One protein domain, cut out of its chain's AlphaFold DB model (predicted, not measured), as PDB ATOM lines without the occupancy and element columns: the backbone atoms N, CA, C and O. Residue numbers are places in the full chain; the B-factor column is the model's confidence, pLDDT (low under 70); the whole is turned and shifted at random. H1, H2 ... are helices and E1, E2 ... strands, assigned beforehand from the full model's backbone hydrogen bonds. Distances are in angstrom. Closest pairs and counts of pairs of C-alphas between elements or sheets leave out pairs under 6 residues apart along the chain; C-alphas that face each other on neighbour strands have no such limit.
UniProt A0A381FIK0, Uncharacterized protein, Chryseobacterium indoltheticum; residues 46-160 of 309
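AT A GLANCE: This is residues 46 to 160 of the 309 residues of an uncharacterized protein of Chryseobacterium indoltheticum (UniProt A0A381FIK0). One sheet of seven strands is curled like part of a barrel and folded back on itself, its leaf E2 E1 facing the leaf E6 E5 E4 E3 with E7 as the hinge. Helix H1 lies over one face; H2 and H3 lie over the opposite face. The printed part has 115 residues, in the order E1 H1 E2 E3 H2 E4 E5 E6 E7 H3, of mixed class; the sheet, E2 E1 E7 E6 E5 E4 E3, is all antiparallel. It is compact, with a radius of gyration of the C-alphas of 13.5 A, and rounded, spanning 37 by 32 by 30 A.

HOW THE PARTS SIT: Start at E1, residues 46 to 55, which bends by 53 degrees at residue 51. Next comes H1, residues 66 to 73, on the sheet at a height of 8.1 A; it touches E1, closest at the C-alphas of Ser 53 and Asp 70, 5.6 A. Then find E2, residues 77 to 81, antiparallel to E1, with N 48 and O 78 within hydrogen-bond range at 2.8 A. A tight link leads to the other edge strand, E3, residues 85 to 87. H2, residues 96 to 106, is on the sheet at a height of 10.2 A, on the face opposite H1. E4, residues 114 to 117, pairs with E3 through N 86 and O 116, 2.8 A. E4 opens a meander, each strand the antiparallel neighbour of the one before, through E5, residues 128 to 131, E6, residues 135 to 140, and E7, residues 143 to 149. Look there for N 115 and O 130 at 2.9 A, N 137 and O 129 at 2.7 A, and N 145 and O 138 at 2.8 A. E7 also pairs with E1, N 146 and O 52 being 2.9 A apart. H3, residues 150 to 160, runs along the strands over E1 and E7, on the same face as H2; it touches E1, closest at the C-alphas of Val 49 and Lys 150, 5.9 A. Every O i to N i+4 pair is within range in H2 and H3, and 3 of 4 in H1.

IN THESE COORDINATES: Find C-alpha 46 at (10.889, 2.993, -28.447); from there E1 runs 25.9 A. E7 is 19.8 A long, E6 16.1 A, H2 15.1 A. H3 ends at C-alpha 160, (20.020, -4.529, -48.253), 15.4 A from its first C-alpha.

THE WHOLE: The C-alphas farthest apart, of Asp 62 and Ser 83, are 37.6 A apart. The printed part has no cut, and no link is long. Mean pLDDT of the printed part is 79.6; residues 59 to 63, 89 to 92, 110 to 111, 119 to 126 and 154 to 160 are under 70.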
ATOM      1  N   ARG A  46      10.383   3.590 -27.207       87.81
ATOM      2  CA  ARG A  46      10.889   2.993 -28.447       87.81
ATOM      3  C   ARG A  46      12.393   3.150 -28.544       87.81
ATOM      4  O   ARG A  46      12.917   4.250 -28.390       87.81
ATOM      5  N   VAL A  47      13.061   2.045 -28.869       87.88
ATOM      6  CA  VAL A  47      14.508   2.020 -29.082       87.88
ATOM      7  C   VAL A  47      14.818   2.133 -30.571       87.88
ATOM      8  O   VAL A  47      14.432   1.266 -31.363       87.88
ATOM      9  N   PHE A  48      15.549   3.181 -30.927       90.44
ATOM     10  CA  PHE A  48      16.091   3.418 -32.255       90.44
ATOM     11  C   PHE A  48      17.588   3.123 -32.253       90.44
ATOM     12  O   PHE A  48      18.297   3.461 -31.312       90.44
ATOM     13  N   VAL A  49      18.061   2.479 -33.305       90.25
ATOM     14  CA  VAL A  49      19.455   2.080 -33.526       90.25
ATOM     15  C   VAL A  49      19.915   2.700 -34.829       90.25
ATOM     16  O   VAL A  49      19.109   2.844 -35.753       90.25
ATOM     17  N   PHE A  50      21.193   3.061 -34.909       91.25
ATOM     18  CA  PHE A  50      21.745   3.631 -36.129       91.25
ATOM     19  C   PHE A  50      21.511   2.709 -37.329       91.25
ATOM     20  O   PHE A  50      21.704   1.495 -37.255       91.25
ATOM     21  N   TYR A  51      21.034   3.292 -38.425       90.19
ATOM     22  CA  TYR A  51      20.743   2.573 -39.657       90.19
ATOM     23  C   TYR A  51      21.729   2.962 -40.752       90.19
ATOM     24  O   TYR A  51      22.439   2.100 -41.258       90.19
ATOM     25  N   LYS A  52      21.758   4.245 -41.112       91.00
ATOM     26  CA  LYS A  52      22.649   4.782 -42.140       91.00
ATOM     27  C   LYS A  52      22.733   6.293 -42.033       91.00
ATOM     28  O   LYS A  52      21.830   6.930 -41.482       91.00
ATOM     29  N   SER A  53      23.755   6.868 -42.646       91.31
ATOM     30  CA  SER A  53      23.785   8.283 -42.985       91.31
ATOM     31  C   SER A  53      23.682   8.497 -44.500       91.31
ATOM     32  O   SER A  53      23.772   7.550 -45.280       91.31
ATOM     33  N   PHE A  54      23.417   9.728 -44.932       88.94
ATOM     34  CA  PHE A  54      23.588  10.164 -46.323       88.94
ATOM     35  C   PHE A  54      23.695  11.686 -46.404       88.94
ATOM     36  O   PHE A  54      23.091  12.400 -45.602       88.94
ATOM     37  N   GLY A  55      24.477  12.178 -47.364       87.88
ATOM     38  CA  GLY A  55      24.644  13.612 -47.600       87.88
ATOM     39  C   GLY A  55      23.362  14.286 -48.099       87.88
ATOM     40  O   GLY A  55      22.462  13.638 -48.640       87.88
ATOM     41  N   PHE A  56      23.275  15.605 -47.942       86.31
ATOM     42  CA  PHE A  56      22.197  16.395 -48.539       86.31
ATOM     43  C   PHE A  56      22.310  16.371 -50.069       86.31
ATOM     44  O   PHE A  56      23.381  16.601 -50.623       86.31
ATOM     45  N   CYS A  57      21.198  16.113 -50.760       77.38
ATOM     46  CA  CYS A  57      21.198  15.715 -52.170       77.38
ATOM     47  C   CYS A  57      21.823  16.725 -53.156       77.38
ATOM     48  O   CYS A  57      22.276  16.296 -54.214       77.38
ATOM     49  N   ASN A  58      21.900  18.019 -52.820       71.31
ATOM     50  CA  ASN A  58      22.551  19.042 -53.655       71.31
ATOM     51  C   ASN A  58      23.696  19.791 -52.951       71.31
ATOM     52  O   ASN A  58      24.153  20.820 -53.444       71.31
ATOM     53  N   SER A  59      24.164  19.315 -51.796       66.44
ATOM     54  CA  SER A  59      25.338  19.900 -51.142       66.44
ATOM     55  C   SER A  59      26.574  19.078 -51.479       66.44
ATOM     56  O   SER A  59      26.586  17.865 -51.281       66.44
ATOM     57  N   ALA A  60      27.627  19.736 -51.968       59.28
ATOM     58  CA  ALA A  60      28.959  19.148 -51.938       59.28
ATOM     59  C   ALA A  60      29.350  19.011 -50.462       59.28
ATOM     60  O   ALA A  60      29.477  20.013 -49.755       59.28
ATOM     61  N   VAL A  61      29.411  17.777 -49.965       62.81
ATOM     62  CA  VAL A  61      29.780  17.527 -48.576       62.81
ATOM     63  C   VAL A  61      31.277  17.255 -48.534       62.81
ATOM     64  O   VAL A  61      31.718  16.159 -48.857       62.81
ATOM     65  N   ASP A  62      32.051  18.275 -48.163       58.88
ATOM     66  CA  ASP A  62      33.523  18.215 -48.172       58.88
ATOM     67  C   ASP A  62      34.127  17.832 -46.806       58.88
ATOM     68  O   ASP A  62      35.340  17.679 -46.685       58.88
ATOM     69  N   TYR A  63      33.301  17.686 -45.761       67.75
ATOM     70  CA  TYR A  63      33.783  17.493 -44.386       67.75
ATOM     71  C   TYR A  63      34.101  16.037 -44.025       67.75
ATOM     72  O   TYR A  63      35.042  15.801 -43.271       67.75
ATOM     73  N   PHE A  64      33.340  15.071 -44.547       75.00
ATOM     74  CA  PHE A  64      33.510  13.642 -44.267       75.00
ATOM     75  C   PHE A  64      33.171  12.815 -45.503       75.00
ATOM     76  O   PHE A  64      32.355  13.215 -46.330       75.00
ATOM     77  N   THR A  65      33.751  11.626 -45.608       82.38
ATOM     78  CA  THR A  65      33.234  10.573 -46.480       82.38
ATOM     79  C   THR A  65      31.975   9.948 -45.873       82.38
ATOM     80  O   THR A  65      31.769   9.946 -44.659       82.38
ATOM     81  N   GLN A  66      31.151   9.320 -46.715       81.25
ATOM     82  CA  GLN A  66      29.955   8.585 -46.283       81.25
ATOM     83  C   GLN A  66      30.253   7.538 -45.193       81.25
ATOM     84  O   GLN A  66      29.468   7.355 -44.269       81.25
ATOM     85  N   LYS A  67      31.406   6.869 -45.290       85.31
ATOM     86  CA  LYS A  67      31.830   5.858 -44.321       85.31
ATOM     87  C   LYS A  67      32.184   6.477 -42.969       85.31
ATOM     88  O   LYS A  67      31.769   5.957 -41.943       85.31
ATOM     89  N   GLU A  68      32.914   7.588 -42.973       85.44
ATOM     90  CA  GLU A  68      33.249   8.307 -41.739       85.44
ATOM     91  C   GLU A  68      31.983   8.819 -41.045       85.44
ATOM     92  O   GLU A  68      31.870   8.714 -39.828       85.44
ATOM     93  N   ALA A  69      31.000   9.295 -41.816       86.19
ATOM     94  CA  ALA A  69      29.697   9.684 -41.286       86.19
ATOM     95  C   ALA A  69      28.948   8.498 -40.641       86.19
ATOM     96  O   ALA A  69      28.380   8.646 -39.558       86.19
ATOM     97  N   ASP A  70      28.983   7.311 -41.251       87.69
ATOM     98  CA  ASP A  70      28.378   6.111 -40.662       87.69
ATOM     99  C   ASP A  70      29.081   5.682 -39.362       87.69
ATOM    100  O   ASP A  70      28.421   5.374 -38.366       87.69
ATOM    101  N   ASP A  71      30.415   5.725 -39.342       87.12
ATOM    102  CA  ASP A  71      31.227   5.316 -38.193       87.12
ATOM    103  C   ASP A  71      30.999   6.217 -36.959       87.12
ATOM    104  O   ASP A  71      31.104   5.739 -35.828       87.12
ATOM    105  N   LEU A  72      30.617   7.492 -37.143       86.38
ATOM    106  CA  LEU A  72      30.350   8.435 -36.041       86.38
ATOM    107  C   LEU A  72      29.218   7.989 -35.105       86.38
ATOM    108  O   LEU A  72      29.251   8.299 -33.911       86.38
ATOM    109  N   TYR A  73      28.205   7.303 -35.639       87.38
ATOM    110  CA  TYR A  73      26.996   6.952 -34.888       87.38
ATOM    111  C   TYR A  73      26.677   5.456 -34.893       87.38
ATOM    112  O   TYR A  73      25.642   5.067 -34.355       87.38
ATOM    113  N   ALA A  74      27.554   4.611 -35.442       85.69
ATOM    114  CA  ALA A  74      27.325   3.175 -35.608       85.69
ATOM    115  C   ALA A  74      26.922   2.437 -34.314       85.69
ATOM    116  O   ALA A  74      26.142   1.484 -34.360       85.69
ATOM    117  N   ASP A  75      27.425   2.877 -33.158       83.56
ATOM    118  CA  ASP A  75      27.152   2.289 -31.841       83.56
ATOM    119  C   ASP A  75      26.013   2.984 -31.074       83.56
ATOM    120  O   ASP A  75      25.675   2.576 -29.959       83.56
ATOM    121  N   LYS A  76      25.412   4.037 -31.642       86.31
ATOM    122  CA  LYS A  76      24.444   4.878 -30.939       86.31
ATOM    123  C   LYS A  76      23.031   4.326 -31.011       86.31
ATOM    124  O   LYS A  76      22.546   3.839 -32.038       86.31
ATOM    125  N   THR A  77      22.344   4.473 -29.885       85.88
ATOM    126  CA  THR A  77      20.953   4.073 -29.708       85.88
ATOM    127  C   THR A  77      20.186   5.157 -28.977       85.88
ATOM    128  O   THR A  77      20.694   5.689 -27.996       85.88
ATOM    129  N   PHE A  78      18.952   5.417 -29.393       83.88
ATOM    130  CA  PHE A  78      18.049   6.347 -28.721       83.88
ATOM    131  C   PHE A  78      16.894   5.600 -28.089       83.88
ATOM    132  O   PHE A  78      16.286   4.746 -28.732       83.88
ATOM    133  N   ASN A  79      16.549   5.964 -26.860       86.69
ATOM    134  CA  ASN A  79      15.320   5.516 -26.231       86.69
ATOM    135  C   ASN A  79      14.362   6.699 -26.105       86.69
ATOM    136  O   ASN A  79      14.561   7.567 -25.263       86.69
ATOM    137  N   ILE A  80      13.339   6.733 -26.956       84.81
ATOM    138  CA  ILE A  80      12.375   7.832 -26.991       84.81
ATOM    139  C   ILE A  80      11.097   7.412 -26.287       84.81
ATOM    140  O   ILE A  80      10.490   6.393 -26.640       84.81
ATOM    141  N   LYS A  81      10.662   8.212 -25.312       85.62
ATOM    142  CA  LYS A  81       9.360   8.039 -24.663       85.62
ATOM    143  C   LYS A  81       8.294   8.803 -25.431       85.62
ATOM    144  O   LYS A  81       8.512   9.935 -25.848       85.62
ATOM    145  N   LYS A  82       7.087   8.240 -25.512       82.25
ATOM    146  CA  LYS A  82       5.962   8.889 -26.203       82.25
ATOM    147  C   LYS A  82       5.633  10.291 -25.676       82.25
ATOM    148  O   LYS A  82       5.213  11.158 -26.431       82.25
ATOM    149  N   SER A  83       5.868  10.534 -24.388       80.25
ATOM    150  CA  SER A  83       5.688  11.842 -23.744       80.25
ATOM    151  C   SER A  83       6.639  12.940 -24.243       80.25
ATOM    152  O   SER A  83       6.429  14.108 -23.928       80.25
ATOM    153  N   GLU A  84       7.708  12.583 -24.955       81.19
ATOM    154  CA  GLU A  84       8.732  13.514 -25.458       81.19
ATOM    155  C   GLU A  84       8.452  13.965 -26.899       81.19
ATOM    156  O   GLU A  84       9.144  14.838 -27.425       81.19
ATOM    157  N   GLU A  85       7.422  13.394 -27.524       85.38
ATOM    158  CA  GLU A  85       7.000  13.692 -28.887       85.38
ATOM    159  C   GLU A  85       6.072  14.906 -28.931       85.38
ATOM    160  O   GLU A  85       5.088  14.993 -28.192       85.38
ATOM    161  N   LYS A  86       6.347  15.829 -29.853       81.00
ATOM    162  CA  LYS A  86       5.462  16.945 -30.189       81.00
ATOM    163  C   LYS A  86       5.232  16.982 -31.690       81.00
ATOM    164  O   LYS A  86       6.190  16.996 -32.459       81.00
ATOM    165  N   GLU A  87       3.970  16.999 -32.106       77.44
ATOM    166  CA  GLU A  87       3.625  17.232 -33.509       77.44
ATOM    167  C   GLU A  87       4.027  18.647 -33.922       77.44
ATOM    168  O   GLU A  87       3.904  19.598 -33.145       77.44
ATOM    169  N   ILE A  88       4.540  18.763 -35.141       72.31
ATOM    170  CA  ILE A  88       4.998  20.020 -35.723       72.31
ATOM    171  C   ILE A  88       4.610  20.086 -37.198       72.31
ATOM    172  O   ILE A  88       4.391  19.059 -37.839       72.31
ATOM    173  N   ASP A  89       4.584  21.299 -37.742       69.38
ATOM    174  CA  ASP A  89       4.515  21.494 -39.186       69.38
ATOM    175  C   ASP A  89       5.877  21.176 -39.827       69.38
ATOM    176  O   ASP A  89       6.913  21.690 -39.404       69.38
ATOM    177  N   LEU A  90       5.883  20.328 -40.854       66.06
ATOM    178  CA  LEU A  90       7.079  19.816 -41.524       66.06
ATOM    179  C   LEU A  90       7.996  20.937 -42.035       66.06
ATOM    180  O   LEU A  90       9.210  20.902 -41.815       66.06
ATOM    181  N   PHE A  91       7.406  21.954 -42.666       64.75
ATOM    182  CA  PHE A  91       8.155  23.055 -43.277       64.75
ATOM    183  C   PHE A  91       8.715  24.053 -42.263       64.75
ATOM    184  O   PHE A  91       9.515  24.913 -42.621       64.75
ATOM    185  N   SER A  92       8.358  23.913 -40.983       66.81
ATOM    186  CA  SER A  92       8.997  24.678 -39.912       66.81
ATOM    187  C   SER A  92      10.400  24.162 -39.560       66.81
ATOM    188  O   SER A  92      11.156  24.877 -38.906       66.81
ATOM    189  N   VAL A  93      10.769  22.945 -40.000       71.00
ATOM    190  CA  VAL A  93      12.060  22.314 -39.658       71.00
ATOM    191  C   VAL A  93      12.860  21.856 -40.878       71.00
ATOM    192  O   VAL A  93      14.090  21.890 -40.841       71.00
ATOM    193  N   LEU A  94      12.203  21.447 -41.965       79.38
ATOM    194  CA  LEU A  94      12.877  21.041 -43.199       79.38
ATOM    195  C   LEU A  94      12.319  21.816 -44.386       79.38
ATOM    196  O   LEU A  94      11.110  21.847 -44.606       79.38
ATOM    197  N   ASP A  95      13.213  22.391 -45.182       83.88
ATOM    198  CA  ASP A  95      12.851  22.896 -46.501       83.88
ATOM    199  C   ASP A  95      12.415  21.747 -47.439       83.88
ATOM    200  O   ASP A  95      12.675  20.560 -47.199       83.88
ATOM    201  N   GLU A  96      11.708  22.105 -48.511       83.88
ATOM    202  CA  GLU A  96      11.148  21.147 -49.471       83.88
ATOM    203  C   GLU A  96      12.228  20.274 -50.127       83.88
ATOM    204  O   GLU A  96      12.015  19.088 -50.386       83.88
ATOM    205  N   GLU A  97      13.407  20.840 -50.355       84.06
ATOM    206  CA  GLU A  97      14.534  20.155 -50.974       84.06
ATOM    207  C   GLU A  97      15.067  19.028 -50.082       84.06
ATOM    208  O   GLU A  97      15.159  17.871 -50.508       84.06
ATOM    209  N   LYS A  98      15.346  19.335 -48.812       85.75
ATOM    210  CA  LYS A  98      15.732  18.354 -47.795       85.75
ATOM    211  C   LYS A  98      14.659  17.291 -47.620       85.75
ATOM    212  O   LYS A  98      14.983  16.108 -47.514       85.75
ATOM    213  N   TRP A  99      13.386  17.681 -47.639       86.62
ATOM    214  CA  TRP A  99      12.287  16.728 -47.558       86.62
ATOM    215  C   TRP A  99      12.240  15.775 -48.759       86.62
ATOM    216  O   TRP A  99      12.105  14.563 -48.584       86.62
ATOM    217  N   ASN A 100      12.408  16.286 -49.979       85.00
ATOM    218  CA  ASN A 100      12.489  15.461 -51.183       85.00
ATOM    219  C   ASN A 100      13.676  14.491 -51.119       85.00
ATOM    220  O   ASN A 100      13.505  13.302 -51.389       85.00
ATOM    221  N   CYS A 101      14.831  14.958 -50.644       85.88
ATOM    222  CA  CYS A 101      16.008  14.119 -50.440       85.88
ATOM    223  C   CYS A 101      15.747  12.960 -49.460       85.88
ATOM    224  O   CYS A 101      16.111  11.810 -49.725       85.88
ATOM    225  N   LEU A 102      15.069  13.236 -48.341       87.62
ATOM    226  CA  LEU A 102      14.671  12.211 -47.374       87.62
ATOM    227  C   LEU A 102      13.678  11.214 -47.973       87.62
ATOM    228  O   LEU A 102      13.822  10.010 -47.754       87.62
ATOM    229  N   LYS A 103      12.690  11.689 -48.744       86.81
ATOM    230  CA  LYS A 103      11.711  10.816 -49.407       86.81
ATOM    231  C   LYS A 103      12.383   9.825 -50.345       86.81
ATOM    232  O   LYS A 103      12.051   8.645 -50.283       86.81
ATOM    233  N   GLU A 104      13.337  10.277 -51.154       84.56
ATOM    234  CA  GLU A 104      14.079   9.406 -52.068       84.56
ATOM    235  C   GLU A 104      14.926   8.376 -51.308       84.56
ATOM    236  O   GLU A 104      14.856   7.180 -51.590       84.56
ATOM    237  N   ASN A 105      15.677   8.811 -50.292       85.38
ATOM    238  CA  ASN A 105      16.615   7.943 -49.576       85.38
ATOM    239  C   ASN A 105      15.952   6.963 -48.595       85.38
ATOM    240  O   ASN A 105      16.537   5.921 -48.273       85.38
ATOM    241  N   LEU A 106      14.759   7.290 -48.091       84.88
ATOM    242  CA  LEU A 106      14.005   6.474 -47.130       84.88
ATOM    243  C   LEU A 106      12.720   5.874 -47.717       84.88
ATOM    244  O   LEU A 106      11.980   5.205 -46.991       84.88
ATOM    245  N   ASN A 107      12.474   6.081 -49.016       83.19
ATOM    246  CA  ASN A 107      11.282   5.637 -49.741       83.19
ATOM    247  C   ASN A 107       9.978   6.025 -49.012       83.19
ATOM    248  O   ASN A 107       9.106   5.192 -48.745       83.19
ATOM    249  N   LEU A 108       9.887   7.294 -48.603       82.81
ATOM    250  CA  LEU A 108       8.756   7.817 -47.834       82.81
ATOM    251  C   LEU A 108       7.626   8.273 -48.762       82.81
ATOM    252  O   LEU A 108       7.859   8.826 -49.834       82.81
ATOM    253  N   GLN A 109       6.387   8.083 -48.311       78.00
ATOM    254  CA  GLN A 109       5.189   8.571 -48.998       78.00
ATOM    255  C   GLN A 109       4.941  10.056 -48.682       78.00
ATOM    256  O   GLN A 109       5.371  10.561 -47.640       78.00
ATOM    257  N   ASN A 110       4.193  10.747 -49.551       66.12
ATOM    258  CA  ASN A 110       3.898  12.181 -49.411       66.12
ATOM    259  C   ASN A 110       3.149  12.548 -48.112       66.12
ATOM    260  O   ASN A 110       3.261  13.679 -47.660       66.12
ATOM    261  N   THR A 111       2.429  11.613 -47.488       60.16
ATOM    262  CA  THR A 111       1.607  11.832 -46.280       60.16
ATOM    263  C   THR A 111       2.309  11.434 -44.980       60.16
ATOM    264  O   THR A 111       1.685  10.925 -44.050       60.16
ATOM    265  N   SER A 112       3.627  11.614 -44.906       71.25
ATOM    266  CA  SER A 112       4.381  11.176 -43.732       71.25
ATOM    267  C   SER A 112       4.070  12.028 -42.495       71.25
ATOM    268  O   SER A 112       4.113  13.252 -42.555       71.25
ATOM    269  N   GLN A 113       3.792  11.373 -41.368       79.44
ATOM    270  CA  GLN A 113       3.634  12.018 -40.064       79.44
ATOM    271  C   GLN A 113       5.005  12.358 -39.488       79.44
ATOM    272  O   GLN A 113       5.895  11.502 -39.475       79.44
ATOM    273  N   ILE A 114       5.175  13.589 -39.010       81.81
ATOM    274  CA  ILE A 114       6.462  14.087 -38.523       81.81
ATOM    275  C   ILE A 114       6.263  14.726 -37.158       81.81
ATOM    276  O   ILE A 114       5.375  15.549 -36.953       81.81
ATOM    277  N   LYS A 115       7.095  14.307 -36.211       87.44
ATOM    278  CA  LYS A 115       7.098  14.795 -34.837       87.44
ATOM    279  C   LYS A 115       8.504  15.258 -34.489       87.44
ATOM    280  O   LYS A 115       9.479  14.667 -34.946       87.44
ATOM    281  N   VAL A 116       8.620  16.278 -33.651       84.38
ATOM    282  CA  VAL A 116       9.882  16.622 -32.992       84.38
ATOM    283  C   VAL A 116       9.955  15.888 -31.670       84.38
ATOM    284  O   VAL A 116       8.993  15.848 -30.905       84.38
ATOM    285  N   VAL A 117      11.125  15.335 -31.398       83.38
ATOM    286  CA  VAL A 117      11.473  14.719 -30.129       83.38
ATOM    287  C   VAL A 117      12.580  15.547 -29.500       83.38
ATOM    288  O   VAL A 117      13.626  15.759 -30.114       83.38
ATOM    289  N   LYS A 118      12.346  16.010 -28.271       74.19
ATOM    290  CA  LYS A 118      13.383  16.658 -27.464       74.19
ATOM    291  C   LYS A 118      13.997  15.631 -26.534       74.19
ATOM    292  O   LYS A 118      13.284  15.043 -25.723       74.19
ATOM    293  N   THR A 119      15.306  15.435 -26.639       66.69
ATOM    294  CA  THR A 119      16.029  14.550 -25.720       66.69
ATOM    295  C   THR A 119      16.586  15.348 -24.547       66.69
ATOM    296  O   THR A 119      16.839  16.544 -24.665       66.69
ATOM    297  N   LYS A 120      16.700  14.702 -23.384       61.72
ATOM    298  CA  LYS A 120      17.320  15.282 -22.179       61.72
ATOM    299  C   LYS A 120      18.767  14.819 -21.980       61.72
ATOM    300  O   LYS A 120      19.357  15.142 -20.957       61.72
ATOM    301  N   GLU A 121      19.282  13.987 -22.880       59.16
ATOM    302  CA  GLU A 121      20.632  13.432 -22.776       59.16
ATOM    303  C   GLU A 121      21.664  14.478 -23.216       59.16
ATOM    304  O   GLU A 121      21.362  15.295 -24.084       59.16
ATOM    305  N   ASP A 122      22.868  14.442 -22.628       54.09
ATOM    306  CA  ASP A 122      24.038  15.260 -23.003       54.09
ATOM    307  C   ASP A 122      24.564  14.848 -24.391       54.09
ATOM    308  O   ASP A 122      25.665  14.324 -24.566       54.09
ATOM    309  N   PHE A 123      23.723  15.022 -25.398       59.84
ATOM    310  CA  PHE A 123      23.986  14.682 -26.781       59.84
ATOM    311  C   PHE A 123      23.785  15.951 -27.617       59.84
ATOM    312  O   PHE A 123      22.910  16.750 -27.295       59.84
ATOM    313  N   PRO A 124      24.579  16.192 -28.677       59.72
ATOM    314  CA  PRO A 124      24.678  17.508 -29.324       59.72
ATOM    315  C   PRO A 124      23.438  17.945 -30.131       59.72
ATOM    316  O   PRO A 124      23.555  18.806 -31.000       59.72
ATOM    317  N   PHE A 125      22.267  17.346 -29.901       69.62
ATOM    318  CA  PHE A 125      21.071  17.542 -30.712       69.62
ATOM    319  C   PHE A 125      19.840  17.827 -29.853       69.62
ATOM    320  O   PHE A 125      19.248  16.927 -29.257       69.62
ATOM    321  N   ASP A 126      19.405  19.085 -29.871       60.22
ATOM    322  CA  ASP A 126      18.236  19.537 -29.109       60.22
ATOM    323  C   ASP A 126      16.902  19.073 -29.711       60.22
ATOM    324  O   ASP A 126      15.901  18.948 -29.001       60.22
ATOM    325  N   ASN A 127      16.867  18.820 -31.023       72.75
ATOM    326  CA  ASN A 127      15.657  18.433 -31.743       72.75
ATOM    327  C   ASN A 127      15.957  17.285 -32.710       72.75
ATOM    328  O   ASN A 127      16.727  17.441 -33.657       72.75
ATOM    329  N   LEU A 128      15.308  16.145 -32.483       87.62
ATOM    330  CA  LEU A 128      15.314  15.007 -33.396       87.62
ATOM    331  C   LEU A 128      13.981  14.959 -34.138       87.62
ATOM    332  O   LEU A 128      12.933  15.259 -33.563       87.62
ATOM    333  N   LEU A 129      14.000  14.547 -35.400       89.62
ATOM    334  CA  LEU A 129      12.788  14.387 -36.196       89.62
ATOM    335  C   LEU A 129      12.369  12.923 -36.228       89.62
ATOM    336  O   LEU A 129      13.092  12.070 -36.729       89.62
ATOM    337  N   LEU A 130      11.183  12.626 -35.715       89.12
ATOM    338  CA  LEU A 130      10.571  11.311 -35.787       89.12
ATOM    339  C   LEU A 130       9.596  11.262 -36.966       89.12
ATOM    340  O   LEU A 130       8.584  11.958 -36.974       89.12
ATOM    341  N   ILE A 131       9.887  10.408 -37.944       88.94
ATOM    342  CA  ILE A 131       9.128  10.258 -39.187       88.94
ATOM    343  C   ILE A 131       8.406   8.910 -39.189       88.94
ATOM    344  O   ILE A 131       9.030   7.850 -39.057       88.94
ATOM    345  N   ASN A 132       7.084   8.947 -39.382       86.00
ATOM    346  CA  ASN A 132       6.187   7.789 -39.464       86.00
ATOM    347  C   ASN A 132       6.368   6.790 -38.322       86.00
ATOM    348  O   ASN A 132       6.233   5.584 -38.535       86.00
ATOM    349  N   ASP A 133       6.746   7.280 -37.140       85.50
ATOM    350  CA  ASP A 133       7.002   6.452 -35.965       85.50
ATOM    351  C   ASP A 133       8.105   5.381 -36.156       85.50
ATOM    352  O   ASP A 133       8.252   4.478 -35.327       85.50
ATOM    353  N   LYS A 134       8.899   5.497 -37.232       85.62
ATOM    354  CA  LYS A 134       9.851   4.482 -37.716       85.62
ATOM    355  C   LYS A 134      11.289   4.970 -37.755       85.62
ATOM    356  O   LYS A 134      12.186   4.196 -37.426       85.62
ATOM    357  N   TYR A 135      11.489   6.215 -38.174       90.88
ATOM    358  CA  TYR A 135      12.813   6.792 -38.364       90.88
ATOM    359  C   TYR A 135      12.994   7.979 -37.442       90.88
ATOM    360  O   TYR A 135      12.168   8.884 -37.448       90.88
ATOM    361  N   LEU A 136      14.078   7.977 -36.685       90.44
ATOM    362  CA  LEU A 136      14.544   9.126 -35.935       90.44
ATOM    363  C   LEU A 136      15.711   9.729 -36.715       90.44
ATOM    364  O   LEU A 136      16.644   9.024 -37.093       90.44
ATOM    365  N   LEU A 137      15.608  11.011 -37.027       91.56
ATOM    366  CA  LEU A 137      16.469  11.710 -37.961       91.56
ATOM    367  C   LEU A 137      17.166  12.864 -37.255       91.56
ATOM    368  O   LEU A 137      16.538  13.639 -36.530       91.56
ATOM    369  N   VAL A 138      18.451  13.003 -37.556       89.31
ATOM    370  CA  VAL A 138      19.267  14.149 -37.171       89.31
ATOM    371  C   VAL A 138      19.965  14.698 -38.400       89.31
ATOM    372  O   VAL A 138      20.414  13.929 -39.246       89.31
ATOM    373  N   SER A 139      20.070  16.018 -38.501       87.38
ATOM    374  CA  SER A 139      20.871  16.686 -39.521       87.38
ATOM    375  C   SER A 139      22.079  17.374 -38.888       87.38
ATOM    376  O   SER A 139      21.944  18.106 -37.909       87.38
ATOM    377  N   ARG A 140      23.275  17.137 -39.434       84.25
ATOM    378  CA  ARG A 140      24.513  17.788 -38.980       84.25
ATOM    379  C   ARG A 140      25.570  17.743 -40.077       84.25
ATOM    380  O   ARG A 140      25.671  16.739 -40.768       84.25
ATOM    381  N   ASP A 141      26.346  18.815 -40.220       83.50
ATOM    382  CA  ASP A 141      27.540  18.868 -41.079       83.50
ATOM    383  C   ASP A 141      27.291  18.388 -42.526       83.50
ATOM    384  O   ASP A 141      28.121  17.719 -43.132       83.50
ATOM    385  N   GLY A 142      26.115  18.708 -43.085       84.75
ATOM    386  CA  GLY A 142      25.737  18.315 -44.450       84.75
ATOM    387  C   GLY A 142      25.183  16.892 -44.595       84.75
ATOM    388  O   GLY A 142      24.895  16.470 -45.713       84.75
ATOM    389  N   TYR A 143      25.009  16.167 -43.490       88.75
ATOM    390  CA  TYR A 143      24.510  14.796 -43.456       88.75
ATOM    391  C   TYR A 143      23.174  14.672 -42.736       88.75
ATOM    392  O   TYR A 143      22.890  15.365 -41.756       88.75
ATOM    393  N   PHE A 144      22.379  13.717 -43.203       90.88
ATOM    394  CA  PHE A 144      21.307  13.098 -42.446       90.88
ATOM    395  C   PHE A 144      21.823  11.828 -41.780       90.88
ATOM    396  O   PHE A 144      22.370  10.960 -42.453       90.88
ATOM    397  N   PHE A 145      21.594  11.696 -40.480       91.38
ATOM    398  CA  PHE A 145      21.843  10.485 -39.706       91.38
ATOM    399  C   PHE A 145      20.501   9.873 -39.336       91.38
ATOM    400  O   PHE A 145      19.665  10.521 -38.702       91.38
ATOM    401  N   VAL A 146      20.282   8.634 -39.768       93.44
ATOM    402  CA  VAL A 146      19.002   7.951 -39.621       93.44
ATOM    403  C   VAL A 146      19.147   6.808 -38.641       93.44
ATOM    404  O   VAL A 146      19.983   5.919 -38.801       93.44
ATOM    405  N   PHE A 147      18.256   6.798 -37.664       92.50
ATOM    406  CA  PHE A 147      18.086   5.725 -36.707       92.50
ATOM    407  C   PHE A 147      16.734   5.069 -36.972       92.50
ATOM    408  O   PHE A 147      15.725   5.746 -37.154       92.50
ATOM    409  N   ALA A 148      16.697   3.744 -37.017       90.69
ATOM    410  CA  ALA A 148      15.474   2.979 -37.227       90.69
ATOM    411  C   ALA A 148      15.133   2.197 -35.960       90.69
ATOM    412  O   ALA A 148      16.017   1.868 -35.168       90.69
ATOM    413  N   THR A 149      13.861   1.857 -35.757       86.94
ATOM    414  CA  THR A 149      13.502   0.941 -34.665       86.94
ATOM    415  C   THR A 149      14.259  -0.383 -34.811       86.94
ATOM    416  O   THR A 149      14.476  -0.862 -35.925       86.94
ATOM    417  N   LYS A 150      14.663  -1.005 -33.696       77.88
ATOM    418  CA  LYS A 150      15.493  -2.231 -33.707       77.88
ATOM    419  C   LYS A 150      14.924  -3.368 -34.567       77.88
ATOM    420  O   LYS A 150      15.672  -4.089 -35.221       77.88
ATOM    421  N   GLU A 151      13.604  -3.522 -34.586       74.19
ATOM    422  CA  GLU A 151      12.916  -4.490 -35.449       74.19
ATOM    423  C   GLU A 151      13.040  -4.123 -36.930       74.19
ATOM    424  O   GLU A 151      13.343  -4.975 -37.763       74.19
ATOM    425  N   LYS A 152      12.870  -2.839 -37.261       73.06
ATOM    426  CA  LYS A 152      12.963  -2.355 -38.635       73.06
ATOM    427  C   LYS A 152      14.398  -2.376 -39.155       73.06
ATOM    428  O   LYS A 152      14.591  -2.730 -40.310       73.06
ATOM    429  N   GLN A 153      15.388  -2.080 -38.314       74.44
ATOM    430  CA  GLN A 153      16.806  -2.180 -38.663       74.44
ATOM    431  C   GLN A 153      17.164  -3.606 -39.104       74.44
ATOM    432  O   GLN A 153      17.788  -3.774 -40.143       74.44
ATOM    433  N   LYS A 154      16.711  -4.641 -38.379       69.19
ATOM    434  CA  LYS A 154      16.953  -6.041 -38.773       69.19
ATOM    435  C   LYS A 154      16.402  -6.365 -40.162       69.19
ATOM    436  O   LYS A 154      17.101  -7.007 -40.935       69.19
ATOM    437  N   ILE A 155      15.187  -5.902 -40.464       67.62
ATOM    438  CA  ILE A 155      14.534  -6.103 -41.768       67.62
ATOM    439  C   ILE A 155      15.281  -5.338 -42.869       67.62
ATOM    440  O   ILE A 155      15.589  -5.895 -43.915       67.62
ATOM    441  N   LEU A 156      15.625  -4.073 -42.624       64.75
ATOM    442  CA  LEU A 156      16.327  -3.239 -43.602       64.75
ATOM    443  C   LEU A 156      17.731  -3.776 -43.912       64.75
ATOM    444  O   LEU A 156      18.116  -3.833 -45.072       64.75
ATOM    445  N   VAL A 157      18.466  -4.234 -42.896       61.69
ATOM    446  CA  VAL A 157      19.794  -4.841 -43.073       61.69
ATOM    447  C   VAL A 157      19.700  -6.182 -43.809       61.69
ATOM    448  O   VAL A 157      20.576  -6.487 -44.616       61.69
ATOM    449  N   SER A 158      18.658  -6.990 -43.574       57.00
ATOM    450  CA  SER A 158      18.464  -8.234 -44.332       57.00
ATOM    451  C   SER A 158      18.088  -7.988 -45.791       57.00
ATOM    452  O   SER A 158      18.581  -8.704 -46.661       57.00
ATOM    453  N   ASP A 159      17.268  -6.970 -46.061       56.16
ATOM    454  CA  ASP A 159      16.859  -6.600 -47.418       56.16
ATOM    455  C   ASP A 159      18.050  -6.019 -48.202       56.16
ATOM    456  O   ASP A 159      18.349  -6.488 -49.297       56.16
ATOM    457  N   GLU A 160      18.824  -5.098 -47.610       55.88
ATOM    458  CA  GLU A 160      20.020  -4.529 -48.253       55.88
ATOM    459  C   GLU A 160      21.121  -5.571 -48.495       55.88
ATOM    460  O   GLU A 160      21.832  -5.500 -49.502       55.88
TER     461      GLU A 160